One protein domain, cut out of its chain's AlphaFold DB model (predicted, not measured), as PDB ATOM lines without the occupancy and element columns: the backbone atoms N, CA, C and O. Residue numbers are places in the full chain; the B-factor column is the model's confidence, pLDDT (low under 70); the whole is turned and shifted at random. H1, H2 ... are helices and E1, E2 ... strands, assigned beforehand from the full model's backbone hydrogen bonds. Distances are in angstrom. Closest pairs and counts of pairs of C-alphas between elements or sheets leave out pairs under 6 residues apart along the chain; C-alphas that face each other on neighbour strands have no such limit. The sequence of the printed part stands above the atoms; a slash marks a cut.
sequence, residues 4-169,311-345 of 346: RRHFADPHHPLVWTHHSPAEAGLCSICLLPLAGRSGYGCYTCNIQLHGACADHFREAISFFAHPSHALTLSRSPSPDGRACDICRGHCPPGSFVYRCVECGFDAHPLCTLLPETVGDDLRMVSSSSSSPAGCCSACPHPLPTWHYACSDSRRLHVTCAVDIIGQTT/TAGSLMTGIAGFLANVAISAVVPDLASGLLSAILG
ATOM      1  N   ARG A   4     276.516 273.589 414.844       90.94
ATOM      2  CA  ARG A   4     275.465 272.939 414.053       90.94
ATOM      3  C   ARG A   4     274.987 273.792 412.892       90.94
ATOM      4  O   ARG A   4     274.953 275.015 412.977       90.94
ATOM      5  N   ARG A   5     274.543 273.131 411.825       91.44
ATOM      6  CA  ARG A   5     273.761 273.779 410.765       91.44
ATOM      7  C   ARG A   5     272.360 274.070 411.303       91.44
ATOM      8  O   ARG A   5     271.805 273.246 412.029       91.44
ATOM      9  N   HIS A   6     271.800 275.228 410.975       90.62
ATOM     10  CA  HIS A   6     270.498 275.664 411.482       90.62
ATOM     11  C   HIS A   6     269.790 276.517 410.430       90.62
ATOM     12  O   HIS A   6     270.443 277.262 409.713       90.62
ATOM     13  N   PHE A   7     268.465 276.423 410.328       90.69
ATOM     14  CA  PHE A   7     267.700 277.150 409.306       90.69
ATOM     15  C   PHE A   7     267.756 278.681 409.487       90.69
ATOM     16  O   PHE A   7     267.599 279.416 408.518       90.69
ATOM     17  N   ALA A   8     268.042 279.174 410.700       88.62
ATOM     18  CA  ALA A   8     268.238 280.601 410.963       88.62
ATOM     19  C   ALA A   8     269.520 281.176 410.322       88.62
ATOM     20  O   ALA A   8     269.582 282.381 410.075       88.62
ATOM     21  N   ASP A   9     270.524 280.336 410.041       91.31
ATOM     22  CA  ASP A   9     271.721 280.693 409.267       91.31
ATOM     23  C   ASP A   9     272.106 279.526 408.333       91.31
ATOM     24  O   ASP A   9     272.897 278.649 408.696       91.31
ATOM     25  N   PRO A  10     271.540 279.471 407.112       90.31
ATOM     26  CA  PRO A  10     271.842 278.402 406.161       90.31
ATOM     27  C   PRO A  10     273.296 278.407 405.666       90.31
ATOM     28  O   PRO A  10     273.771 277.386 405.153       90.31
ATOM     29  N   HIS A  11     273.990 279.546 405.794       90.44
ATOM     30  CA  HIS A  11     275.318 279.787 405.234       90.44
ATOM     31  C   HIS A  11     276.447 279.527 406.238       90.44
ATOM     32  O   HIS A  11     277.508 279.054 405.827       90.44
ATOM     33  N   HIS A  12     276.224 279.761 407.534       91.56
ATOM     34  CA  HIS A  12     277.216 279.512 408.582       91.56
ATOM     35  C   HIS A  12     276.680 278.561 409.659       91.56
ATOM     36  O   HIS A  12     275.560 278.726 410.140       91.56
ATOM     37  N   PRO A  13     277.476 277.574 410.111       92.31
ATOM     38  CA  PRO A  13     277.102 276.787 411.275       92.31
ATOM     39  C   PRO A  13     277.092 277.685 412.519       92.31
ATOM     40  O   PRO A  13     278.073 278.372 412.803       92.31
ATOM     41  N   LEU A  14     276.009 277.635 413.293       93.12
ATOM     42  CA  LEU A  14     275.956 278.308 414.584       93.12
ATOM     43  C   LEU A  14     276.880 277.576 415.563       93.12
ATOM     44  O   LEU A  14     276.802 276.351 415.710       93.12
ATOM     45  N   VAL A  15     277.752 278.320 416.235       93.25
ATOM     46  CA  VAL A  15     278.715 277.807 417.216       93.25
ATOM     47  C   VAL A  15     278.120 277.941 418.612       93.25
ATOM     48  O   VAL A  15     277.451 278.926 418.907       93.25
ATOM     49  N   TRP A  16     278.355 276.961 419.480       91.25
ATOM     50  CA  TRP A  16     277.954 277.052 420.878       91.25
ATOM     51  C   TRP A  16     278.788 278.107 421.614       91.25
ATOM     52  O   TRP A  16     280.016 277.997 421.684       91.25
ATOM     53  N   THR A  17     278.113 279.113 422.162       85.88
ATOM     54  CA  THR A  17     278.695 280.275 422.840       85.88
ATOM     55  C   THR A  17     278.197 280.367 424.280       85.88
ATOM     56  O   THR A  17     277.058 280.022 424.589       85.88
ATOM     57  N   HIS A  18     279.061 280.856 425.169       84.06
ATOM     58  CA  HIS A  18     278.695 281.241 426.529       84.06
ATOM     59  C   HIS A  18     278.679 282.767 426.597       84.06
ATOM     60  O   HIS A  18     279.701 283.392 426.322       84.06
ATOM     61  N   HIS A  19     277.536 283.346 426.952       77.44
ATOM     62  CA  HIS A  19     277.383 284.784 427.130       77.44
ATOM     63  C   HIS A  19     277.699 285.159 428.570       77.44
ATOM     64  O   HIS A  19     277.110 284.619 429.511       77.44
ATOM     65  N   SER A  20     278.617 286.100 428.759       73.75
ATOM     66  CA  SER A  20     278.898 286.642 430.084       73.75
ATOM     67  C   SER A  20     277.678 287.405 430.639       73.75
ATOM     68  O   SER A  20     276.863 287.924 429.872       73.75
ATOM     69  N   PRO A  21     277.526 287.532 431.970       66.94
ATOM     70  CA  PRO A  21     276.485 288.378 432.564       66.94
ATOM     71  C   PRO A  21     276.607 289.870 432.200       66.94
ATOM     72  O   PRO A  21     275.650 290.619 432.361       66.94
ATOM     73  N   ALA A  22     277.778 290.300 431.713       63.09
ATOM     74  CA  ALA A  22     278.047 291.667 431.272       63.09
ATOM     75  C   ALA A  22     277.666 291.928 429.798       63.09
ATOM     76  O   ALA A  22     277.644 293.081 429.367       63.09
ATOM     77  N   GLU A  23     277.364 290.890 429.010       64.50
ATOM     78  CA  GLU A  23     276.930 291.044 427.618       64.50
ATOM     79  C   GLU A  23     275.456 291.454 427.534       64.50
ATOM     80  O   GLU A  23     274.544 290.654 427.750       64.50
ATOM     81  N   ALA A  24     275.216 292.696 427.109       66.19
ATOM     82  CA  ALA A  24     273.895 293.203 426.742       66.19
ATOM     83  C   ALA A  24     273.422 292.650 425.377       66.19
ATOM     84  O   ALA A  24     273.188 293.396 424.427       66.19
ATOM     85  N   GLY A  25     273.309 291.323 425.265       81.88
ATOM     86  CA  GLY A  25     272.770 290.624 424.097       81.88
ATOM     87  C   GLY A  25     271.305 290.220 424.285       81.88
ATOM     88  O   GLY A  25     270.913 289.781 425.366       81.88
ATOM     89  N   LEU A  26     270.504 290.308 423.219       87.69
ATOM     90  CA  LEU A  26     269.157 289.728 423.145       87.69
ATOM     91  C   LEU A  26     269.151 288.533 422.190       87.69
ATOM     92  O   LEU A  26     269.826 288.553 421.159       87.69
ATOM     93  N   CYS A  27     268.348 287.518 422.496       90.62
ATOM     94  CA  CYS A  27     268.124 286.401 421.589       90.62
ATOM     95  C   CYS A  27     267.392 286.882 420.332       90.62
ATOM     96  O   CYS A  27     266.313 287.467 420.422       90.62
ATOM     97  N   SER A  28     267.936 286.592 419.150       92.19
ATOM     98  CA  SER A  28     267.383 287.053 417.872       92.19
ATOM     99  C   SER A  28     265.968 286.524 417.597       92.19
ATOM    100  O   SER A  28     265.269 287.115 416.781       92.19
ATOM    101  N   ILE A  29     265.540 285.434 418.249       92.38
ATOM    102  CA  ILE A  29     264.207 284.825 418.088       92.38
ATOM    103  C   ILE A  29     263.206 285.339 419.134       92.38
ATOM    104  O   ILE A  29     262.157 285.859 418.767       92.38
ATOM    105  N   CYS A  30     263.495 285.193 420.431       91.00
ATOM    106  CA  CYS A  30     262.531 285.534 421.489       91.00
ATOM    107  C   CYS A  30     262.677 286.960 422.043       91.00
ATOM    108  O   CYS A  30     261.843 287.378 422.839       91.00
ATOM    109  N   LEU A  31     263.724 287.697 421.645       90.50
ATOM    110  CA  LEU A  31     264.048 289.059 422.095       90.50
ATOM    111  C   LEU A  31     264.286 289.215 423.612       90.50
ATOM    112  O   LEU A  31     264.391 290.337 424.105       90.50
ATOM    113  N   LEU A  32     264.421 288.108 424.349       89.12
ATOM    114  CA  LEU A  32     264.791 288.105 425.767       89.12
ATOM    115  C   LEU A  32     266.322 288.155 425.943       89.12
ATOM    116  O   LEU A  32     267.046 287.705 425.046       89.12
ATOM    117  N   PRO A  33     266.837 288.646 427.088       87.44
ATOM    118  CA  PRO A  33     268.272 288.720 427.355       87.44
ATOM    119  C   PRO A  33     268.999 287.376 427.235       87.44
ATOM    120  O   PRO A  33     268.464 286.330 427.606       87.44
ATOM    121  N   LEU A  34     270.245 287.408 426.766       84.94
ATOM    122  CA  LEU A  34     271.175 286.269 426.723       84.94
ATOM    123  C   LEU A  34     272.157 286.240 427.902       84.94
ATOM    124  O   LEU A  34     272.789 285.209 428.116       84.94
ATOM    125  N   ALA A  35     272.278 287.348 428.640       77.38
ATOM    126  CA  ALA A  35     273.251 287.547 429.713       77.38
ATOM    127  C   ALA A  35     273.347 286.337 430.660       77.38
ATOM    128  O   ALA A  35     272.337 285.857 431.177       77.38
ATOM    129  N   GLY A  36     274.570 285.843 430.861       68.38
ATOM    130  CA  GLY A  36     274.871 284.708 431.738       68.38
ATOM    131  C   GLY A  36     274.511 283.319 431.190       68.38
ATOM    132  O   GLY A  36     274.705 282.337 431.905       68.38
ATOM    133  N   ARG A  37     273.990 283.193 429.958       75.06
ATOM    134  CA  ARG A  37     273.492 281.910 429.423       75.06
ATOM    135  C   ARG A  37     274.304 281.366 428.259       75.06
ATOM    136  O   ARG A  37     275.072 282.059 427.601       75.06
ATOM    137  N   SER A  38     274.101 280.079 428.006       84.31
ATOM    138  CA  SER A  38     274.728 279.361 426.898       84.31
ATOM    139  C   SER A  38     273.751 279.223 425.731       84.31
ATOM    140  O   SER A  38     272.539 279.082 425.934       84.31
ATOM    141  N   GLY A  39     274.260 279.277 424.506       88.81
ATOM    142  CA  GLY A  39     273.431 279.365 423.312       88.81
ATOM    143  C   GLY A  39     274.178 279.045 422.027       88.81
ATOM    144  O   GLY A  39     275.301 278.554 422.051       88.81
ATOM    145  N   TYR A  40     273.529 279.318 420.900       91.81
ATOM    146  CA  TYR A  40     274.084 279.156 419.560       91.81
ATOM    147  C   TYR A  40     274.219 280.521 418.886       91.81
ATOM    148  O   TYR A  40     273.223 281.229 418.715       91.81
ATOM    149  N   GLY A  41     275.437 280.871 418.480       91.56
ATOM    150  CA  GLY A  41     275.778 282.168 417.907       91.56
ATOM    151  C   GLY A  41     276.480 282.083 416.552       91.56
ATOM    152  O   GLY A  41     277.233 281.152 416.264       91.56
ATOM    153  N   CYS A  42     276.265 283.105 415.728       91.88
ATOM    154  CA  CYS A  42     277.059 283.426 414.548       91.88
ATOM    155  C   CYS A  42     277.373 284.926 414.573       91.88
ATOM    156  O   CYS A  42     276.507 285.764 414.307       91.88
ATOM    157  N   TYR A  43     278.621 285.269 414.903       86.94
ATOM    158  CA  TYR A  43     279.065 286.663 414.991       86.94
ATOM    159  C   TYR A  43     279.015 287.371 413.629       86.94
ATOM    160  O   TYR A  43     278.568 288.511 413.560       86.94
ATOM    161  N   THR A  44     279.379 286.680 412.542       88.88
ATOM    162  CA  THR A  44     279.368 287.216 411.166       88.88
ATOM    163  C   THR A  44     277.978 287.683 410.728       88.88
ATOM    164  O   THR A  44     277.844 288.739 410.117       88.88
ATOM    165  N   CYS A  45     276.931 286.923 411.062       89.62
ATOM    166  CA  CYS A  45     275.547 287.258 410.714       89.62
ATOM    167  C   CYS A  45     274.806 288.041 411.810       89.62
ATOM    168  O   CYS A  45     273.634 288.387 411.619       89.62
ATOM    169  N   ASN A  46     275.468 288.319 412.938       89.38
ATOM    170  CA  ASN A  46     274.879 288.859 414.162       89.38
ATOM    171  C   ASN A  46     273.595 288.108 414.572       89.38
ATOM    172  O   ASN A  46     272.511 288.687 414.675       89.38
ATOM    173  N   ILE A  47     273.718 286.788 414.721       91.19
ATOM    174  CA  ILE A  47     272.658 285.892 415.200       91.19
ATOM    175  C   ILE A  47     273.108 285.331 416.543       91.19
ATOM    176  O   ILE A  47     274.217 284.815 416.646       91.19
ATOM    177  N   GLN A  48     272.259 285.429 417.561       91.69
ATOM    178  CA  GLN A  48     272.527 284.902 418.898       91.69
ATOM    179  C   GLN A  48     271.237 284.286 419.442       91.69
ATOM    180  O   GLN A  48     270.220 284.972 419.525       91.69
ATOM    181  N   LEU A  49     271.242 282.996 419.771       90.75
ATOM    182  CA  LEU A  49     270.045 282.236 420.148       90.75
ATOM    183  C   LEU A  49     270.251 281.523 421.486       90.75
ATOM    184  O   LEU A  49     271.278 280.876 421.677       90.75
ATOM    185  N   HIS A  50     269.251 281.516 422.376       90.38
ATOM    186  CA  HIS A  50     269.225 280.514 423.454       90.38
ATOM    187  C   HIS A  50     269.188 279.106 422.846       90.38
ATOM    188  O   HIS A  50     268.515 278.910 421.830       90.38
ATOM    189  N   GLY A  51     269.814 278.117 423.496       87.69
ATOM    190  CA  GLY A  51     269.732 276.710 423.067       87.69
ATOM    191  C   GLY A  51     268.283 276.260 422.840       87.69
ATOM    192  O   GLY A  51     267.911 275.904 421.725       87.69
ATOM    193  N   ALA A  52     267.427 276.457 423.850       86.62
ATOM    194  CA  ALA A  52     265.996 276.153 423.776       86.62
ATOM    195  C   ALA A  52     265.260 276.878 422.629       86.62
ATOM    196  O   ALA A  52     264.389 276.287 421.998       86.62
ATOM    197  N   CYS A  53     265.617 278.125 422.291       90.06
ATOM    198  CA  CYS A  53     265.013 278.818 421.144       90.06
ATOM    199  C   CYS A  53     265.440 278.187 419.812       90.06
ATOM    200  O   CYS A  53     264.614 278.007 418.918       90.06
ATOM    201  N   ALA A  54     266.716 277.820 419.684       89.94
ATOM    202  CA  ALA A  54     267.222 277.152 418.492       89.94
ATOM    203  C   ALA A  54     266.638 275.730 418.325       89.94
ATOM    204  O   ALA A  54     266.536 275.261 417.190       89.94
ATOM    205  N   ASP A  55     266.268 275.059 419.423       89.00
ATOM    206  CA  ASP A  55     265.699 273.700 419.450       89.00
ATOM    207  C   ASP A  55     264.166 273.651 419.369       89.00
ATOM    208  O   ASP A  55     263.608 272.668 418.875       89.00
ATOM    209  N   HIS A  56     263.468 274.702 419.799       89.62
ATOM    210  CA  HIS A  56     262.007 274.749 419.803       89.62
ATOM    211  C   HIS A  56     261.409 275.296 418.502       89.62
ATOM    212  O   HIS A  56     260.491 274.696 417.945       89.62
ATOM    213  N   PHE A  57     261.917 276.425 417.999       91.75
ATOM    214  CA  PHE A  57     261.329 277.071 416.826       91.75
ATOM    215  C   PHE A  57     261.668 276.321 415.528       91.75
ATOM    216  O   PHE A  57     262.630 275.549 415.458       91.75
ATOM    217  N   ARG A  58     260.841 276.499 414.495       94.00
ATOM    218  CA  ARG A  58     260.921 275.782 413.214       94.00
ATOM    219  C   ARG A  58     260.991 276.785 412.068       94.00
ATOM    220  O   ARG A  58     260.682 277.958 412.246       94.00
ATOM    221  N   GLU A  59     261.399 276.316 410.894       94.75
ATOM    222  CA  GLU A  59     261.449 277.152 409.693       94.75
ATOM    223  C   GLU A  59     260.049 277.564 409.225       94.75
ATOM    224  O   GLU A  59     259.858 278.707 408.830       94.75
ATOM    225  N   ALA A  60     259.057 276.676 409.341       95.50
ATOM    226  CA  ALA A  60     257.659 276.972 409.041       95.50
ATOM    227  C   ALA A  60     256.714 276.370 410.092       95.50
ATOM    228  O   ALA A  60     256.996 275.302 410.645       95.50
ATOM    229  N   ILE A  61     255.591 277.049 410.351       94.94
ATOM    230  CA  ILE A  61     254.534 276.612 411.276       94.94
ATOM    231  C   ILE A  61     253.130 276.894 410.722       94.94
ATOM    232  O   ILE A  61     252.923 277.842 409.967       94.94
ATOM    233  N   SER A  62     252.145 276.116 411.168       93.94
ATOM    234  CA  SER A  62     250.727 276.497 411.152       93.94
ATOM    235  C   SER A  62     250.389 277.268 412.430       93.94
ATOM    236  O   SER A  62     250.821 276.857 413.509       93.94
ATOM    237  N   PHE A  63     249.594 278.337 412.347       93.06
ATOM    238  CA  PHE A  63     249.233 279.157 413.509       93.06
ATOM    239  C   PHE A  63     247.729 279.463 413.526       93.06
ATOM    240  O   PHE A  63     247.177 279.867 412.509       93.06
ATOM    241  N   PHE A  64     247.058 279.283 414.670       91.69
ATOM    242  CA  PHE A  64     245.588 279.360 414.761       91.69
ATOM    243  C   PHE A  64     245.021 280.737 414.372       91.69
ATOM    244  O   PHE A  64     243.947 280.819 413.785       91.69
ATOM    245  N   ALA A  65     245.760 281.816 414.651       90.69
ATOM    246  CA  ALA A  65     245.369 283.179 414.298       90.69
ATOM    247  C   ALA A  65     245.545 283.498 412.798       90.69
ATOM    248  O   ALA A  65     245.062 284.525 412.324       90.69
ATOM    249  N   HIS A  66     246.226 282.623 412.048       93.00
ATOM    250  CA  HIS A  66     246.409 282.718 410.598       93.00
ATOM    251  C   HIS A  66     246.391 281.315 409.956       93.00
ATOM    252  O   HIS A  66     247.419 280.829 409.485       93.00
ATOM    253  N   PRO A  67     245.240 280.614 409.962       92.81
ATOM    254  CA  PRO A  67     245.182 279.190 409.627       92.81
ATOM    255  C   PRO A  67     245.248 278.917 408.118       92.81
ATOM    256  O   PRO A  67     245.526 277.791 407.715       92.81
ATOM    257  N   SER A  68     244.994 279.927 407.278       93.88
ATOM    258  CA  SER A  68     244.932 279.781 405.819       93.88
ATOM    259  C   SER A  68     246.289 279.490 405.174       93.88
ATOM    260  O   SER A  68     246.333 278.829 404.141       93.88
ATOM    261  N   HIS A  69     247.387 279.978 405.762       94.75
ATOM    262  CA  HIS A  69     248.734 279.853 405.200       94.75
ATOM    263  C   HIS A  69     249.750 279.524 406.295       94.75
ATOM    264  O   HIS A  69     249.653 280.026 407.414       94.75
ATOM    265  N   ALA A  70     250.772 278.735 405.962       95.56
ATOM    266  CA  ALA A  70     251.909 278.546 406.855       95.56
ATOM    267  C   ALA A  70     252.687 279.863 407.028       95.56
ATOM    268  O   ALA A  70     252.833 280.646 406.085       95.56
ATOM    269  N   LEU A  71     253.210 280.097 408.232       96.12
ATOM    270  CA  LEU A  71     254.123 281.200 408.510       96.12
ATOM    271  C   LEU A  71     255.562 280.694 408.444       96.12
ATOM    272  O   LEU A  71     255.896 279.722 409.122       96.12
ATOM    273  N   THR A  72     256.420 281.387 407.700       95.81
ATOM    274  CA  THR A  72     257.850 281.061 407.591       95.81
ATOM    275  C   THR A  72     258.668 281.992 408.482       95.81
ATOM    276  O   THR A  72     258.451 283.208 408.480       95.81
ATOM    277  N   LEU A  73     259.611 281.447 409.250       94.81
ATOM    278  CA  LEU A  73     260.520 282.237 410.071       94.81
ATOM    279  C   LEU A  73     261.547 282.935 409.173       94.81
ATOM    280  O   LEU A  73     262.308 282.295 408.453       94.81
ATOM    281  N   SER A  74     261.590 284.260 409.234       91.12
ATOM    282  CA  SER A  74     262.488 285.089 408.430       91.12
ATOM    283  C   SER A  74     263.070 286.223 409.266       91.12
ATOM    284  O   SER A  74     262.515 286.591 410.302       91.12
ATOM    285  N   ARG A  75     264.210 286.784 408.845       89.25
ATOM    286  CA  ARG A  75     264.760 287.982 409.493       89.25
ATOM    287  C   ARG A  75     263.948 289.207 409.080       89.25
ATOM    288  O   ARG A  75     263.669 289.383 407.895       89.25
ATOM    289  N   SER A  76     263.602 290.064 410.035       83.19
ATOM    290  CA  SER A  76     262.914 291.332 409.800       83.19
ATOM    291  C   SER A  76     263.786 292.241 408.908       83.19
ATOM    292  O   SER A  76     264.878 292.648 409.313       83.19
ATOM    293  N   PRO A  77     263.344 292.567 407.675       67.12
ATOM    294  CA  PRO A  77     264.211 293.214 406.686       67.12
ATOM    295  C   PRO A  77     264.159 294.749 406.725       67.12
ATOM    296  O   PRO A  77     264.882 295.401 405.980       67.12
ATOM    297  N   SER A  78     263.255 295.336 407.513       67.12
ATOM    298  CA  SER A  78     262.881 296.749 407.405       67.12
ATOM    299  C   SER A  78     263.525 297.587 408.516       67.12
ATOM    300  O   SER A  78     263.316 297.257 409.686       67.12
ATOM    301  N   PRO A  79     264.265 298.667 408.188       61.03
ATOM    302  CA  PRO A  79     264.811 299.590 409.187       61.03
ATOM    303  C   PRO A  79     263.709 300.385 409.904       61.03
ATOM    304  O   PRO A  79     263.855 300.684 411.085       61.03
ATOM    305  N   ASP A  80     262.579 300.634 409.236       62.47
ATOM    306  CA  ASP A  80     261.388 301.294 409.800       62.47
ATOM    307  C   ASP A  80     260.646 300.416 410.832       62.47
ATOM    308  O   ASP A  80     259.683 300.843 411.470       62.47
ATOM    309  N   GLY A  81     261.102 299.170 411.002       62.84
ATOM    310  CA  GLY A  81     260.476 298.161 411.835       62.84
ATOM    311  C   GLY A  81     259.238 297.533 411.202       62.84
ATOM    312  O   GLY A  81     258.679 297.979 410.199       62.84
ATOM    313  N   ARG A  82     258.784 296.452 411.827       81.00
ATOM    314  CA  ARG A  82     257.431 295.916 411.633       81.00
ATOM    315  C   ARG A  82     256.718 295.894 412.975       81.00
ATOM    316  O   ARG A  82     257.366 295.995 414.013       81.00
ATOM    317  N   ALA A  83     255.398 295.782 412.960       88.56
ATOM    318  CA  ALA A  83     254.620 295.510 414.160       88.56
ATOM    319  C   ALA A  83     254.062 294.094 414.053       88.56
ATOM    320  O   ALA A  83     253.602 293.698 412.987       88.56
ATOM    321  N   CYS A  84     254.094 293.347 415.149       90.94
ATOM    322  CA  CYS A  84     253.433 292.051 415.226       90.94
ATOM    323  C   CYS A  84     251.915 292.238 415.195       90.94
ATOM    324  O   CYS A  84     251.372 293.035 415.962       90.94
ATOM    325  N   ASP A  85     251.213 291.499 414.344       91.12
ATOM    326  CA  ASP A  85     249.765 291.614 414.205       91.12
ATOM    327  C   ASP A  85     249.010 291.186 415.465       91.12
ATOM    328  O   ASP A  85     247.961 291.758 415.758       91.12
ATOM    329  N   ILE A  86     249.582 290.264 416.251       90.94
ATOM    330  CA  ILE A  86     249.021 289.802 417.528       90.94
ATOM    331  C   ILE A  86     249.139 290.885 418.609       90.94
ATOM    332  O   ILE A  86     248.142 291.464 419.033       90.94
ATOM    333  N   CYS A  87     250.361 291.189 419.058       88.56
ATOM    334  CA  CYS A  87     250.580 292.048 420.226       88.56
ATOM    335  C   CYS A  87     250.748 293.543 419.898       88.56
ATOM    336  O   CYS A  87     250.884 294.348 420.819       88.56
ATOM    337  N   ARG A  88     250.801 293.920 418.610       88.12
ATOM    338  CA  ARG A  88     251.133 295.269 418.095       88.12
ATOM    339  C   ARG A  88     252.492 295.831 418.538       88.12
ATOM    340  O   ARG A  88     252.823 296.967 418.210       88.12
ATOM    341  N   GLY A  89     253.317 295.024 419.203       86.81
ATOM    342  CA  GLY A  89     254.686 295.368 419.568       86.81
ATOM    343  C   GLY A  89     255.623 295.445 418.363       86.81
ATOM    344  O   GLY A  89     255.438 294.746 417.366       86.81
ATOM    345  N   HIS A  90     256.667 296.261 418.490       87.44
ATOM    346  CA  HIS A  90     257.709 296.418 417.479       87.44
ATOM    347  C   HIS A  90     258.524 295.125 417.280       87.44
ATOM    348  O   HIS A  90     258.894 294.445 418.238       87.44
ATOM    349  N   CYS A  91     258.827 294.807 416.025       88.88
ATOM    350  CA  CYS A  91     259.742 293.763 415.576       88.88
ATOM    351  C   CYS A  91     261.070 294.442 415.185       88.88
ATOM    352  O   CYS A  91     261.120 295.036 414.101       88.88
ATOM    353  N   PRO A  92     262.113 294.402 416.039       86.31
ATOM    354  CA  PRO A  92     263.375 295.098 415.786       86.31
ATOM    355  C   PRO A  92     264.038 294.640 414.482       86.31
ATOM    356  O   PRO A  92     263.948 293.453 414.161       86.31
ATOM    357  N   PRO A  93     264.742 295.517 413.743       85.44
ATOM    358  CA  PRO A  93     265.486 295.122 412.548       85.44
ATOM    359  C   PRO A  93     266.498 294.002 412.837       85.44
ATOM    360  O   PRO A  93     267.218 294.037 413.835       85.44
ATOM    361  N   GLY A  94     266.560 292.996 411.963       85.06
ATOM    362  CA  GLY A  94     267.481 291.862 412.083       85.06
ATOM    363  C   GLY A  94     267.073 290.751 413.064       85.06
ATOM    364  O   GLY A  94     267.753 289.717 413.067       85.06
ATOM    365  N   SER A  95     265.990 290.917 413.838       89.31
ATOM    366  CA  SER A  95     265.366 289.835 414.620       89.31
ATOM    367  C   SER A  95     264.615 288.851 413.722       89.31
ATOM    368  O   SER A  95     264.341 289.142 412.562       89.31
ATOM    369  N   PHE A  96     264.232 287.691 414.248       93.31
ATOM    370  CA  PHE A  96     263.359 286.760 413.539       93.31
ATOM    371  C   PHE A  96     261.880 287.078 413.787       93.31
ATOM    372  O   PHE A  96     261.484 287.452 414.891       93.31
ATOM    373  N   VAL A  97     261.073 286.913 412.741       94.12
ATOM    374  CA  VAL A  97     259.610 287.017 412.742       94.12
ATOM    375  C   VAL A  97     259.029 285.867 411.925       94.12
ATOM    376  O   VAL A  97     259.605 285.468 410.911       94.12
ATOM    377  N   TYR A  98     257.890 285.334 412.351       95.38
ATOM    378  CA  TYR A  98     257.086 284.445 411.519       95.38
ATOM    379  C   TYR A  98     256.244 285.294 410.572       95.38
ATOM    380  O   TYR A  98     255.512 286.175 411.024       95.38
ATOM    381  N   ARG A  99     256.363 285.043 409.267       93.75
ATOM    382  CA  ARG A  99     255.751 285.857 408.215       93.75
ATOM    383  C   ARG A  99     254.950 285.011 407.233       93.75
ATOM    384  O   ARG A  99     255.452 284.010 406.726       93.75
ATOM    385  N   CYS A 100     253.759 285.487 406.880       94.38
ATOM    386  CA  CYS A 100     253.092 285.133 405.628       94.38
ATOM    387  C   CYS A 100     253.328 286.267 404.624       94.38
ATOM    388  O   CYS A 100     252.826 287.375 404.816       94.38
ATOM    389  N   VAL A 101     254.092 286.015 403.557       90.19
ATOM    390  CA  VAL A 101     254.380 287.038 402.531       90.19
ATOM    391  C   VAL A 101     253.109 287.432 401.772       90.19
ATOM    392  O   VAL A 101     252.906 288.610 401.502       90.19
ATOM    393  N   GLU A 102     252.236 286.464 401.491       92.56
ATOM    394  CA  GLU A 102     251.007 286.646 400.706       92.56
ATOM    395  C   GLU A 102     249.983 287.555 401.401       92.56
ATOM    396  O   GLU A 102     249.370 288.404 400.759       92.56
ATOM    397  N   CYS A 103     249.824 287.417 402.721       92.25
ATOM    398  CA  CYS A 103     248.900 288.240 403.509       92.25
ATOM    399  C   CYS A 103     249.566 289.439 404.197       92.25
ATOM    400  O   CYS A 103     248.868 290.245 404.804       92.25
ATOM    401  N   GLY A 104     250.898 289.541 404.160       90.44
ATOM    402  CA  GLY A 104     251.651 290.546 404.916       90.44
ATOM    403  C   GLY A 104     251.565 290.397 406.442       90.44
ATOM    404  O   GLY A 104     251.893 291.350 407.142       90.44
ATOM    405  N   PHE A 105     251.127 289.233 406.940       91.75
ATOM    406  CA  PHE A 105     250.959 288.948 408.367       91.75
ATOM    407  C   PHE A 105     252.317 288.685 409.024       91.75
ATOM    408  O   PHE A 105     253.041 287.783 408.586       91.75
ATOM    409  N   ASP A 106     252.631 289.435 410.081       93.12
ATOM    410  CA  ASP A 106     253.879 289.338 410.845       93.12
ATOM    411  C   ASP A 106     253.592 288.982 412.314       93.12
ATOM    412  O   ASP A 106     252.830 289.667 412.995       93.12
ATOM    413  N   ALA A 107     254.255 287.959 412.857       93.56
ATOM    414  CA  ALA A 107     254.165 287.589 414.270       93.56
ATOM    415  C   ALA A 107     255.545 287.408 414.919       93.56
ATOM    416  O   ALA A 107     256.460 286.819 414.338       93.56
ATOM    417  N   HIS A 108     255.702 287.869 416.166       93.56
ATOM    418  CA  HIS A 108     256.870 287.495 416.972       93.56
ATOM    419  C   HIS A 108     256.838 285.992 417.279       93.56
ATOM    420  O   HIS A 108     255.761 285.474 417.584       93.56
ATOM    421  N   PRO A 109     257.991 285.305 417.343       93.75
ATOM    422  CA  PRO A 109     258.049 283.887 417.699       93.75
ATOM    423  C   PRO A 109     257.372 283.551 419.035       93.75
ATOM    424  O   PRO A 109     256.644 282.570 419.120       93.75
ATOM    425  N   LEU A 110     257.499 284.393 420.070       92.19
ATOM    426  CA  LEU A 110     256.760 284.181 421.326       92.19
ATOM    427  C   LEU A 110     255.239 284.354 421.175       92.19
ATOM    428  O   LEU A 110     254.481 283.663 421.844       92.19
ATOM    429  N   CYS A 111     254.771 285.231 420.280       92.38
ATOM    430  CA  CYS A 111     253.334 285.392 420.035       92.38
ATOM    431  C   CYS A 111     252.724 284.159 419.353       92.38
ATOM    432  O   CYS A 111     251.550 283.880 419.572       92.38
ATOM    433  N   THR A 112     253.507 283.393 418.584       92.56
ATOM    434  CA  THR A 112     253.014 282.163 417.941       92.56
ATOM    435  C   THR A 112     252.877 280.973 418.894       92.56
ATOM    436  O   THR A 112     252.369 279.932 418.495       92.56
ATOM    437  N   LEU A 113     253.327 281.121 420.146       90.94
ATOM    438  CA  LEU A 113     253.184 280.122 421.213       90.94
ATOM    439  C   LEU A 113     252.006 280.398 422.146       90.94
ATOM    440  O   LEU A 113     251.747 279.609 423.054       90.94
ATOM    441  N   LEU A 114     251.319 281.525 421.961       89.44
ATOM    442  CA  LEU A 114     250.127 281.833 422.733       89.44
ATOM    443  C   LEU A 114     249.037 280.810 422.384       89.44
ATOM    444  O   LEU A 114     248.821 280.557 421.199       89.44
ATOM    445  N   PRO A 115     248.370 280.200 423.373       87.25
ATOM    446  CA  PRO A 115     247.291 279.261 423.105       87.25
ATOM    447  C   PRO A 115     246.039 279.991 422.594       87.25
ATOM    448  O   PRO A 115     245.801 281.155 422.922       87.25
ATOM    449  N   GLU A 116     245.204 279.292 421.821       89.50
ATOM    450  CA  GLU A 116     243.889 279.823 421.433       89.50
ATOM    451  C   GLU A 116     242.960 279.949 422.652       89.50
ATOM    452  O   GLU A 116     242.183 280.900 422.734       89.50
ATOM    453  N   THR A 117     243.057 279.027 423.614       87.62
ATOM    454  CA  THR A 117     242.245 279.001 424.838       87.62
ATOM    455  C   THR A 117     243.095 278.777 426.088       87.62
ATOM    456  O   THR A 117     244.092 278.056 426.057       87.62
ATOM    457  N   VAL A 118     242.699 279.391 427.205       83.31
ATOM    458  CA  VAL A 118     243.318 279.209 428.526       83.31
ATOM    459  C   VAL A 118     242.238 278.911 429.559       83.31
ATOM    460  O   VAL A 118     241.373 279.747 429.826       83.31
ATOM    461  N   GLY A 119     242.301 277.714 430.143       78.88
ATOM    462  CA  GLY A 119     241.168 277.157 430.880       78.88
ATOM    463  C   GLY A 119     239.937 277.017 429.978       78.88
ATOM    464  O   GLY A 119     240.056 276.993 428.750       78.88
ATOM    465  N   ASP A 120     238.759 276.961 430.595       74.88
ATOM    466  CA  ASP A 120     237.491 276.808 429.874       74.88
ATOM    467  C   ASP A 120     236.899 278.151 429.391       74.88
ATOM    468  O   ASP A 120     236.089 278.170 428.464       74.88
ATOM    469  N   ASP A 121     237.325 279.280 429.976       80.62
ATOM    470  CA  ASP A 121     236.660 280.585 429.813       80.62
ATOM    471  C   ASP A 121     237.408 281.632 428.973       80.62
ATOM    472  O   ASP A 121     236.761 282.527 428.425       80.62
ATOM    473  N   LEU A 122     238.745 281.595 428.877       86.12
ATOM    474  CA  LEU A 122     239.513 282.618 428.149       86.12
ATOM    475  C   LEU A 122     239.850 282.146 426.735       86.12
ATOM    476  O   LEU A 122     240.633 281.216 426.565       86.12
ATOM    477  N   ARG A 123     239.341 282.841 425.713       90.62
ATOM    478  CA  ARG A 123     239.662 282.581 424.301       90.62
ATOM    479  C   ARG A 123     240.326 283.783 423.647       90.62
ATOM    480  O   ARG A 123     239.878 284.914 423.827       90.62
ATOM    481  N   MET A 124     241.373 283.556 422.861       90.75
ATOM    482  CA  MET A 124     241.973 284.601 422.043       90.75
ATOM    483  C   MET A 124     241.085 284.910 420.835       90.75
ATOM    484  O   MET A 124     240.723 284.024 420.063       90.75
ATOM    485  N   VAL A 125     240.749 286.185 420.665       90.50
ATOM    486  CA  VAL A 125     239.862 286.685 419.611       90.50
ATOM    487  C   VAL A 125     240.481 287.884 418.902       90.50
ATOM    488  O   VAL A 125     241.264 288.633 419.491       90.50
ATOM    489  N   SER A 126     240.106 288.081 417.638       89.19
ATOM    490  CA  SER A 126     240.450 289.268 416.864       89.19
ATOM    491  C   SER A 126     239.278 290.250 416.805       89.19
ATOM    492  O   SER A 126     238.149 289.887 416.472       89.19
ATOM    493  N   SER A 127     239.534 291.525 417.094       80.31
ATOM    494  CA  SER A 127     238.593 292.595 416.764       80.31
ATOM    495  C   SER A 127     238.548 292.816 415.259       80.31
ATOM    496  O   SER A 127     239.579 293.061 414.629       80.31
ATOM    497  N   SER A 128     237.341 292.815 414.692       65.81
ATOM    498  CA  SER A 128     237.112 293.326 413.345       65.81
ATOM    499  C   SER A 128     237.431 294.823 413.278       65.81
ATOM    500  O   SER A 128     237.234 295.567 414.237       65.81
ATOM    501  N   SER A 129     237.851 295.299 412.106       55.41
ATOM    502  CA  SER A 129     238.100 296.728 411.847       55.41
ATOM    503  C   SER A 129     236.870 297.630 412.043       55.41
ATOM    504  O   SER A 129     237.010 298.847 412.120       55.41
ATOM    505  N   SER A 130     235.673 297.043 412.133       53.91
ATOM    506  CA  SER A 130     234.390 297.722 412.330       53.91
ATOM    507  C   SER A 130     234.039 298.045 413.787       53.91
ATOM    508  O   SER A 130     233.088 298.792 414.010       53.91
ATOM    509  N   SER A 131     234.759 297.507 414.778       54.94
ATOM    510  CA  SER A 131     234.525 297.822 416.191       54.94
ATOM    511  C   SER A 131     235.851 297.886 416.951       54.94
ATOM    512  O   SER A 131     236.568 296.881 416.993       54.94
ATOM    513  N   PRO A 132     236.218 299.034 417.555       59.53
ATOM    514  CA  PRO A 132     237.434 299.112 418.350       59.53
ATOM    515  C   PRO A 132     237.368 298.101 419.497       59.53
ATOM    516  O   PRO A 132     236.331 297.927 420.139       59.53
ATOM    517  N   ALA A 133     238.503 297.472 419.800       66.00
ATOM    518  CA  ALA A 133     238.615 296.409 420.799       66.00
ATOM    519  C   ALA A 133     238.238 296.834 422.235       66.00
ATOM    520  O   ALA A 133     238.187 295.998 423.130       66.00
ATOM    521  N   GLY A 134     237.924 298.114 422.457       82.31
ATOM    522  CA  GLY A 134     237.636 298.695 423.760       82.31
ATOM    523  C   GLY A 134     238.889 298.805 424.626       82.31
ATOM    524  O   GLY A 134     240.015 298.664 424.145       82.31
ATOM    525  N   CYS A 135     238.680 299.066 425.912       88.31
ATOM    526  CA  CYS A 135     239.740 299.015 426.912       88.31
ATOM    527  C   CYS A 135     239.813 297.628 427.554       88.31
ATOM    528  O   CYS A 135     238.820 296.895 427.603       88.31
ATOM    529  N   CYS A 136     240.992 297.299 428.069       89.06
ATOM    530  CA  CYS A 136     241.207 296.122 428.897       89.06
ATOM    531  C   CYS A 136     240.404 296.216 430.202       89.06
ATOM    532  O   CYS A 136     240.248 297.290 430.779       89.06
ATOM    533  N   SER A 137     239.905 295.083 430.694       89.94
ATOM    534  CA  SER A 137     239.190 295.004 431.973       89.94
ATOM    535  C   SER A 137     240.114 295.108 433.194       89.94
ATOM    536  O   SER A 137     239.625 295.368 434.287       89.94
ATOM    537  N   ALA A 138     241.427 294.914 433.018       88.44
ATOM    538  CA  ALA A 138     242.427 294.944 434.091       88.44
ATOM    539  C   ALA A 138     243.343 296.187 434.067       88.44
ATOM    540  O   ALA A 138     244.046 296.450 435.039       88.44
ATOM    541  N   CYS A 139     243.361 296.968 432.980       87.50
ATOM    542  CA  CYS A 139     244.188 298.174 432.878       87.50
ATOM    543  C   CYS A 139     243.523 299.244 431.987       87.50
ATOM    544  O   CYS A 139     242.722 298.909 431.115       87.50
ATOM    545  N   PRO A 140     243.852 300.541 432.142       85.56
ATOM    546  CA  PRO A 140     243.167 301.637 431.444       85.56
ATOM    547  C   PRO A 140     243.560 301.785 429.959       85.56
ATOM    548  O   PRO A 140     243.315 302.830 429.356       85.56
ATOM    549  N   HIS A 141     244.205 300.782 429.360       85.12
ATOM    550  CA  HIS A 141     244.761 300.863 428.010       85.12
ATOM    551  C   HIS A 141     243.851 300.211 426.955       85.12
ATOM    552  O   HIS A 141     243.174 299.217 427.249       85.12
ATOM    553  N   PRO A 142     243.846 300.733 425.711       86.38
ATOM    554  CA  PRO A 142     243.111 300.127 424.610       86.38
ATOM    555  C   PRO A 142     243.667 298.741 424.283       86.38
ATOM    556  O   PRO A 142     244.871 298.482 424.396       86.38
ATOM    557  N   LEU A 143     242.784 297.847 423.863       86.25
ATOM    558  CA  LEU A 143     243.155 296.498 423.461       86.25
ATOM    559  C   LEU A 143     243.714 296.488 422.023       86.25
ATOM    560  O   LEU A 143     243.206 297.206 421.157       86.25
ATOM    561  N   PRO A 144     244.764 295.694 421.747       85.25
ATOM    562  CA  PRO A 144     245.223 295.434 420.388       85.25
ATOM    563  C   PRO A 144     244.202 294.579 419.625       85.25
ATOM    564  O   PRO A 144     243.223 294.083 420.185       85.25
ATOM    565  N   THR A 145     244.451 294.384 418.327       85.81
ATOM    566  CA  THR A 145     243.590 293.571 417.458       85.81
ATOM    567  C   THR A 145     243.334 292.188 418.049       85.81
ATOM    568  O   THR A 145     242.178 291.786 418.089       85.81
ATOM    569  N   TRP A 146     244.364 291.503 418.558       90.62
ATOM    570  CA  TRP A 146     244.228 290.194 419.200       90.62
ATOM    571  C   TRP A 146     244.330 290.297 420.719       90.62
ATOM    572  O   TRP A 146     245.321 290.791 421.256       90.62
ATOM    573  N   HIS A 147     243.310 289.814 421.417       91.00
ATOM    574  CA  HIS A 147     243.213 289.871 422.874       91.00
ATOM    575  C   HIS A 147     242.460 288.651 423.409       91.00
ATOM    576  O   HIS A 147     241.767 287.972 422.653       91.00
ATOM    577  N   TYR A 148     242.577 288.363 424.706       90.38
ATOM    578  CA  TYR A 148     241.730 287.348 425.331       90.38
ATOM    579  C   TYR A 148     240.367 287.947 425.664       90.38
ATOM    580  O   TYR A 148     240.291 289.042 426.222       90.38
ATOM    581  N   ALA A 149     239.301 287.223 425.348       90.81
ATOM    582  CA  ALA A 149     237.941 287.505 425.774       90.81
ATOM    583  C   ALA A 149     237.419 286.355 426.643       90.81
ATOM    584  O   ALA A 149     237.780 285.197 426.439       90.81
ATOM    585  N   CYS A 150     236.580 286.704 427.612       87.44
ATOM    586  CA  CYS A 150     235.935 285.791 428.547       87.44
ATOM    587  C   CYS A 150     234.434 285.675 428.239       87.44
ATOM    588  O   CYS A 150     233.833 286.629 427.735       87.44
ATOM    589  N   SER A 151     233.828 284.544 428.605       82.44
ATOM    590  CA  SER A 151     232.372 284.339 428.698       82.44
ATOM    591  C   SER A 151     231.657 285.510 429.402       82.44
ATOM    592  O   SER A 151     230.694 286.061 428.868       82.44
ATOM    593  N   ASP A 152     232.221 286.000 430.511       82.44
ATOM    594  CA  ASP A 152     231.773 287.173 431.290       82.44
ATOM    595  C   ASP A 152     231.958 288.540 430.581       82.44
ATOM    596  O   ASP A 152     231.942 289.595 431.219       82.44
ATOM    597  N   SER A 153     232.202 288.573 429.267       83.12
ATOM    598  CA  SER A 153     232.490 289.789 428.476       83.12
ATOM    599  C   SER A 153     233.731 290.596 428.910       83.12
ATOM    600  O   SER A 153     233.991 291.675 428.363       83.12
ATOM    601  N   ARG A 154     234.545 290.085 429.848       87.44
ATOM    602  CA  ARG A 154     235.867 290.655 430.165       87.44
ATOM    603  C   ARG A 154     236.787 290.515 428.952       87.44
ATOM    604  O   ARG A 154     236.771 289.485 428.281       87.44
ATOM    605  N   ARG A 155     237.615 291.528 428.689       89.75
ATOM    606  CA  ARG A 155     238.605 291.521 427.597       89.75
ATOM    607  C   ARG A 155     239.959 291.980 428.115       89.75
ATOM    608  O   ARG A 155     240.025 292.969 428.841       89.75
ATOM    609  N   LEU A 156     241.029 291.274 427.769       87.88
ATOM    610  CA  LEU A 156     242.332 291.403 428.420       87.88
ATOM    611  C   LEU A 156     243.479 291.388 427.412       87.88
ATOM    612  O   LEU A 156     243.503 290.575 426.485       87.88
ATOM    613  N   HIS A 157     244.487 292.233 427.642       88.38
ATOM    614  CA  HIS A 157     245.794 292.043 427.014       88.38
ATOM    615  C   HIS A 157     246.352 290.671 427.394       88.38
ATOM    616  O   HIS A 157     246.126 290.192 428.503       88.38
ATOM    617  N   VAL A 158     247.166 290.090 426.513       85.88
ATOM    618  CA  VAL A 158     247.903 288.841 426.772       85.88
ATOM    619  C   VAL A 158     248.621 288.875 428.126       85.88
ATOM    620  O   VAL A 158     248.519 287.936 428.904       85.88
ATOM    621  N   THR A 159     249.284 289.985 428.453       84.50
ATOM    622  CA  THR A 159     250.006 290.162 429.723       84.50
ATOM    623  C   THR A 159     249.098 290.353 430.940       84.50
ATOM    624  O   THR A 159     249.532 290.083 432.052       84.50
ATOM    625  N   CYS A 160     247.852 290.796 430.751       86.56
ATOM    626  CA  CYS A 160     246.869 291.000 431.822       86.56
ATOM    627  C   CYS A 160     246.007 289.757 432.093       86.56
ATOM    628  O   CYS A 160     245.310 289.696 433.100       86.56
ATOM    629  N   ALA A 161     246.031 288.753 431.211       83.25
ATOM    630  CA  ALA A 161     245.274 287.516 431.399       83.25
ATOM    631  C   ALA A 161     245.801 286.644 432.561       83.25
ATOM    632  O   ALA A 161     245.068 285.791 433.056       83.25
ATOM    633  N   VAL A 162     247.026 286.896 433.048       72.25
ATOM    634  CA  VAL A 162     247.616 286.226 434.225       72.25
ATOM    635  C   VAL A 162     246.734 286.379 435.474       72.25
ATOM    636  O   VAL A 162     246.553 285.416 436.217       72.25
ATOM    637  N   ASP A 163     246.140 287.561 435.675       62.28
ATOM    638  CA  ASP A 163     245.426 287.907 436.911       62.28
ATOM    639  C   ASP A 163     244.115 287.125 437.105       62.28
ATOM    640  O   ASP A 163     243.641 287.005 438.235       62.28
ATOM    641  N   ILE A 164     243.529 286.575 436.031       62.38
ATOM    642  CA  ILE A 164     242.335 285.712 436.110       62.38
ATOM    643  C   ILE A 164     242.719 284.257 436.396       62.38
ATOM    644  O   ILE A 164     242.073 283.604 437.213       62.38
ATOM    645  N   ILE A 165     243.803 283.762 435.791       60.53
ATOM    646  CA  ILE A 165     244.267 282.374 435.970       60.53
ATOM    647  C   ILE A 165     244.588 282.105 437.450       60.53
ATOM    648  O   ILE A 165     244.206 281.069 437.997       60.53
ATOM    649  N   GLY A 166     245.214 283.077 438.122       53.34
ATOM    650  CA  GLY A 166     245.494 283.012 439.559       53.34
ATOM    651  C   GLY A 166     244.252 283.026 440.462       53.34
ATOM    652  O   GLY A 166     244.344 282.575 441.596       53.34
ATOM    653  N   GLN A 167     243.100 283.506 439.980       46.44
ATOM    654  CA  GLN A 167     241.837 283.488 440.734       46.44
ATOM    655  C   GLN A 167     241.100 282.154 440.564       46.44
ATOM    656  O   GLN A 167     240.504 281.657 441.518       46.44
ATOM    657  N   THR A 168     241.186 281.530 439.383       41.50
ATOM    658  CA  THR A 168     240.594 280.202 439.134       41.50
ATOM    659  C   THR A 168     241.290 279.069 439.894       41.50
ATOM    660  O   THR A 168     240.645 278.083 440.236       41.50
ATOM    661  N   THR A 169     242.581 279.201 440.217       40.34
ATOM    662  CA  THR A 169     243.307 278.218 441.045       40.34
ATOM    663  C   THR A 169     243.063 278.384 442.548       40.34
ATOM    664  O   THR A 169     243.369 277.473 443.314       40.34
ATOM    665  N   THR A 311     260.107 299.942 424.892       46.28
ATOM    666  CA  THR A 311     261.102 298.849 424.804       46.28
ATOM    667  C   THR A 311     260.474 297.487 424.500       46.28
ATOM    668  O   THR A 311     259.726 296.921 425.297       46.28
ATOM    669  N   ALA A 312     260.849 296.899 423.355       50.22
ATOM    670  CA  ALA A 312     260.390 295.566 422.941       50.22
ATOM    671  C   ALA A 312     260.691 294.479 423.994       50.22
ATOM    672  O   ALA A 312     259.894 293.559 424.174       50.22
ATOM    673  N   GLY A 313     261.786 294.632 424.751       58.22
ATOM    674  CA  GLY A 313     262.133 293.751 425.866       58.22
ATOM    675  C   GLY A 313     261.083 293.711 426.984       58.22
ATOM    676  O   GLY A 313     260.838 292.640 427.524       58.22
ATOM    677  N   SER A 314     260.401 294.820 427.305       75.56
ATOM    678  CA  SER A 314     259.373 294.827 428.363       75.56
ATOM    679  C   SER A 314     258.159 293.980 427.971       75.56
ATOM    680  O   SER A 314     257.682 293.166 428.760       75.56
ATOM    681  N   LEU A 315     257.678 294.139 426.733       83.69
ATOM    682  CA  LEU A 315     256.536 293.381 426.218       83.69
ATOM    683  C   LEU A 315     256.871 291.893 426.049       83.69
ATOM    684  O   LEU A 315     256.064 291.041 426.410       83.69
ATOM    685  N   MET A 316     258.065 291.575 425.539       86.50
ATOM    686  CA  MET A 316     258.502 290.188 425.346       86.50
ATOM    687  C   MET A 316     258.696 289.458 426.674       86.50
ATOM    688  O   MET A 316     258.245 288.324 426.799       86.50
ATOM    689  N   THR A 317     259.264 290.119 427.688       85.00
ATOM    690  CA  THR A 317     259.353 289.576 429.053       85.00
ATOM    691  C   THR A 317     257.964 289.324 429.644       85.00
ATOM    692  O   THR A 317     257.735 288.261 430.215       85.00
ATOM    693  N   GLY A 318     257.003 290.237 429.446       83.19
ATOM    694  CA  GLY A 318     255.615 290.037 429.879       83.19
ATOM    695  C   GLY A 318     254.920 288.857 429.187       83.19
ATOM    696  O   GLY A 318     254.277 288.046 429.850       83.19
ATOM    697  N   ILE A 319     255.080 288.718 427.866       85.25
ATOM    698  CA  ILE A 319     254.526 287.592 427.092       85.25
ATOM    699  C   ILE A 319     255.184 286.269 427.507       85.25
ATOM    700  O   ILE A 319     254.490 285.276 427.698       85.25
ATOM    701  N   ALA A 320     256.505 286.250 427.697       83.94
ATOM    702  CA  ALA A 320     257.223 285.076 428.183       83.94
ATOM    703  C   ALA A 320     256.783 284.678 429.605       83.94
ATOM    704  O   ALA A 320     256.625 283.491 429.880       83.94
ATOM    705  N   GLY A 321     256.529 285.657 430.482       82.94
ATOM    706  CA  GLY A 321     255.990 285.427 431.825       82.94
ATOM    707  C   GLY A 321     254.573 284.855 431.801       82.94
ATOM    708  O   GLY A 321     254.289 283.906 432.524       82.94
ATOM    709  N   PHE A 322     253.707 285.357 430.916       84.12
ATOM    710  CA  PHE A 322     252.389 284.763 430.672       84.12
ATOM    711  C   PHE A 322     252.507 283.307 430.193       84.12
ATOM    712  O   PHE A 322     251.904 282.424 430.794       84.12
ATOM    713  N   LEU A 323     253.335 283.036 429.176       83.12
ATOM    714  CA  LEU A 323     253.563 281.680 428.655       83.12
ATOM    715  C   LEU A 323     254.092 280.714 429.728       83.12
ATOM    716  O   LEU A 323     253.701 279.550 429.755       83.12
ATOM    717  N   ALA A 324     254.956 281.192 430.625       78.75
ATOM    718  CA  ALA A 324     255.436 280.413 431.758       78.75
ATOM    719  C   ALA A 324     254.335 280.141 432.802       78.75
ATOM    720  O   ALA A 324     254.180 279.000 433.233       78.75
ATOM    721  N   ASN A 325     253.546 281.158 433.170       73.94
ATOM    722  CA  ASN A 325     252.514 281.073 434.214       73.94
ATOM    723  C   ASN A 325     251.274 280.270 433.803       73.94
ATOM    724  O   ASN A 325     250.696 279.580 434.636       73.94
ATOM    725  N   VAL A 326     250.874 280.326 432.527       71.50
ATOM    726  CA  VAL A 326     249.803 279.478 431.959       71.50
ATOM    727  C   VAL A 326     250.171 277.989 432.031       71.50
ATOM    728  O   VAL A 326     249.299 277.134 431.925       71.50
ATOM    729  N   ALA A 327     251.462 277.698 432.225       53.38
ATOM    730  CA  ALA A 327     252.123 276.434 431.967       53.38
ATOM    731  C   ALA A 327     251.929 275.984 430.513       53.38
ATOM    732  O   ALA A 327     250.850 275.583 430.076       53.38
ATOM    733  N   ILE A 328     253.037 275.916 429.772       53.19
ATOM    734  CA  ILE A 328     253.136 275.128 428.536       53.19
ATOM    735  C   ILE A 328     253.126 273.626 428.914       53.19
ATOM    736  O   ILE A 328     254.068 272.886 428.640       53.19
ATOM    737  N   SER A 329     252.059 273.179 429.584       44.44
ATOM    738  CA  SER A 329     251.935 271.870 430.241       44.44
ATOM    739  C   SER A 329     251.775 270.710 429.247       44.44
ATOM    740  O   SER A 329     251.845 269.545 429.624       44.44
ATOM    741  N   ALA A 330     251.578 271.026 427.961       45.03
ATOM    742  CA  ALA A 330     251.388 270.048 426.891       45.03
ATOM    743  C   ALA A 330     252.370 270.168 425.708       45.03
ATOM    744  O   ALA A 330     252.468 269.217 424.938       45.03
ATOM    745  N   VAL A 331     253.073 271.301 425.515       49.31
ATOM    746  CA  VAL A 331     253.824 271.544 424.259       49.31
ATOM    747  C   VAL A 331     255.334 271.315 424.401       49.31
ATOM    748  O   VAL A 331     255.828 270.399 423.755       49.31
ATOM    749  N   VAL A 332     256.082 272.073 425.225       53.53
ATOM    750  CA  VAL A 332     257.497 271.757 425.560       53.53
ATOM    751  C   VAL A 332     257.896 272.320 426.945       53.53
ATOM    752  O   VAL A 332     258.020 273.544 427.072       53.53
ATOM    753  N   PRO A 333     258.195 271.483 427.963       58.38
ATOM    754  CA  PRO A 333     258.638 271.959 429.280       58.38
ATOM    755  C   PRO A 333     260.033 272.608 429.255       58.38
ATOM    756  O   PRO A 333     260.258 273.591 429.957       58.38
ATOM    757  N   ASP A 334     260.950 272.139 428.403       60.59
ATOM    758  CA  ASP A 334     262.297 272.720 428.262       60.59
ATOM    759  C   ASP A 334     262.264 274.178 427.783       60.59
ATOM    760  O   ASP A 334     263.106 274.985 428.179       60.59
ATOM    761  N   LEU A 335     261.265 274.545 426.970       68.00
ATOM    762  CA  LEU A 335     261.068 275.937 426.589       68.00
ATOM    763  C   LEU A 335     260.512 276.749 427.760       68.00
ATOM    764  O   LEU A 335     260.995 277.851 427.982       68.00
ATOM    765  N   ALA A 336     259.548 276.230 428.526       64.44
ATOM    766  CA  ALA A 336     259.026 276.933 429.699       64.44
ATOM    767  C   ALA A 336     260.140 277.202 430.730       64.44
ATOM    768  O   ALA A 336     260.303 278.337 431.170       64.44
ATOM    769  N   SER A 337     260.987 276.207 431.016       64.94
ATOM    770  CA  SER A 337     262.199 276.364 431.833       64.94
ATOM    771  C   SER A 337     263.208 277.338 431.207       64.94
ATOM    772  O   SER A 337     263.796 278.163 431.908       64.94
ATOM    773  N   GLY A 338     263.381 277.299 429.882       67.38
ATOM    774  CA  GLY A 338     264.207 278.244 429.122       67.38
ATOM    775  C   GLY A 338     263.697 279.691 429.145       67.38
ATOM    776  O   GLY A 338     264.499 280.619 429.144       67.38
ATOM    777  N   LEU A 339     262.379 279.904 429.200       71.38
ATOM    778  CA  LEU A 339     261.742 281.221 429.316       71.38
ATOM    779  C   LEU A 339     261.736 281.718 430.768       71.38
ATOM    780  O   LEU A 339     262.000 282.893 431.005       71.38
ATOM    781  N   LEU A 340     261.515 280.837 431.747       67.88
ATOM    782  CA  LEU A 340     261.619 281.168 433.170       67.88
ATOM    783  C   LEU A 340     263.041 281.579 433.547       67.88
ATOM    784  O   LEU A 340     263.225 282.656 434.106       67.88
ATOM    785  N   SER A 341     264.051 280.794 433.160       67.00
ATOM    786  CA  SER A 341     265.456 281.215 433.275       67.00
ATOM    787  C   SER A 341     265.710 282.518 432.512       67.00
ATOM    788  O   SER A 341     266.349 283.422 433.058       67.00
ATOM    789  N   ALA A 342     265.147 282.685 431.300       64.81
ATOM    790  CA  ALA A 342     265.254 283.922 430.513       64.81
ATOM    791  C   ALA A 342     264.795 285.184 431.264       64.81
ATOM    792  O   ALA A 342     265.463 286.215 431.152       64.81
ATOM    793  N   ILE A 343     263.709 285.085 432.034       65.81
ATOM    794  CA  ILE A 343     263.098 286.184 432.799       65.81
ATOM    795  C   ILE A 343     263.777 286.382 434.160       65.81
ATOM    796  O   ILE A 343     264.044 287.515 434.549       65.81
ATOM    797  N   LEU A 344     264.038 285.293 434.890       61.41
ATOM    798  CA  LEU A 344     264.460 285.332 436.295       61.41
ATOM    799  C   LEU A 344     265.967 285.561 436.486       61.41
ATOM    800  O   LEU A 344     266.387 285.890 437.590       61.41
ATOM    801  N   GLY A 345     266.777 285.395 435.435       54.88
ATOM    802  CA  GLY A 345     268.229 285.622 435.494       54.88
ATOM    803  C   GLY A 345     269.035 284.515 436.190       54.88
ATOM    804  O   GLY A 345     270.240 284.681 436.359       54.88
TER     805      GLY A 345
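Overview. This is residues 4 to 169 and 311 to 345 of the 346 residues of an uncharacterized protein of Digitaria exilis (UniProt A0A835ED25). Three small sheets are strung out along the longest axis: a curled sheet of E1 to E4 with the short helix H1 on it at one end, a second curled sheet of E5 to E8 in the middle but set to one side, and the hairpin E9 and E10 with its long loop at the other end. H3 and H4, crossing at a steep tilt, fill the space between the two end sheets across from the second sheet, and H4 packs on H1; H2 lies beyond the end of H3, on the side of the hairpin. The printed part has 201 residues with four named helices and ten named strands, in the order E1 E2 E3 E4 H1 E5 E6 E7 E8 E9 E10 H2 H3 H4; under half of the residues are in named elements, and the class is mixed, helices and strands. Both four-stranded sheets are antiparallel meanders, each strand the antiparallel neighbour of the one before, in the orders E1 E2 E3 E4 and E5 E6 E7 E8. The whole is compact, with a radius of gyration of the C-alphas of 17.0 A and spans of 50 by 39 by 29 A.

Along the chain. E1, residues 4 to 6, begins at C-alpha 4 at (275.465, 272.939, 414.053). E2 is residues 9 to 18, 18.6 A long, and bends by 87 degrees at residue 12; E3 is residues 38 to 42, 13.2 A, and E4 residues 47 to 50. H1, residues 51 to 56, is 8.6 A long. E5 is residues 60 to 63. E6, residues 66 to 75, is 19.1 A long, begins at C-alpha 66 at (246.409, 282.718, 410.598) and bends by 96 degrees at residue 69. E7 is residues 96 to 100, E8 residues 105 to 107, E9 residues 122 to 126 and E10 residues 146 to 150. H2 is residues 162 to 168, 10.5 A. H3, residues 312 to 325, is 20.0 A long; H4, residues 333 to 344, is 16.2 A long and ends at C-alpha 344 at (264.460, 285.332, 436.295).

Arrangement. In the first sheet, strongly twisted, N 4 and O 14 of E1 and E2 are 2.9 A apart, N 15 and O 41 of E2 and E3 2.9 A, and N 40 and O 49 of E3 and E4 2.8 A, each within hydrogen-bond range. H1 is on this sheet; its closest C-alphas with E3 are those of Gly 39 and Gly 51, 4.6 A apart. The second sheet, also strongly twisted, has N 61 and O 71 of E5 and E6 at 3.0 A, N 74 and O 97 of E6 and E7 at 2.9 A, and N 98 and O 107 of E7 and E8 at 2.9 A, within the same range. In the hairpin E9 and E10, N 123 and O 149 are 2.9 A apart, within hydrogen-bond range. H2 and H3 are close but not clearly touching, their closest C-alphas, of Val 162 and Phe 322, 6.1 A apart. H3 and H4 touch, opposite ways at a steep tilt of 48 degrees, closest at the C-alphas of Ala 324 and Ala 336, 5.4 A. H4, with residues 334 to 338 alone, touches H1, closest at the C-alphas of Ala 52 and Leu 335, 5.7 A. H3 and E7 are apart. Every O i to N i+4 pair is within hydrogen-bond range in H1, H3 and H4; in H2, 2 of 3 are.

Size, cuts and confidence. The C-alphas farthest apart, of Thr 44 and Asp 152, are 51.7 A from each other. Residues 170 to 310 are not printed, and C-alphas 169 and 311 across this cut are 31.7 A apart. Long links join E2 to E3, E6 to E7, E8 to E9, E9 to E10 and E10 to H2. The mean pLDDT of the printed part is 81.7; 44 residues are under 70, among them residues 163 to 169 and 327 to 338.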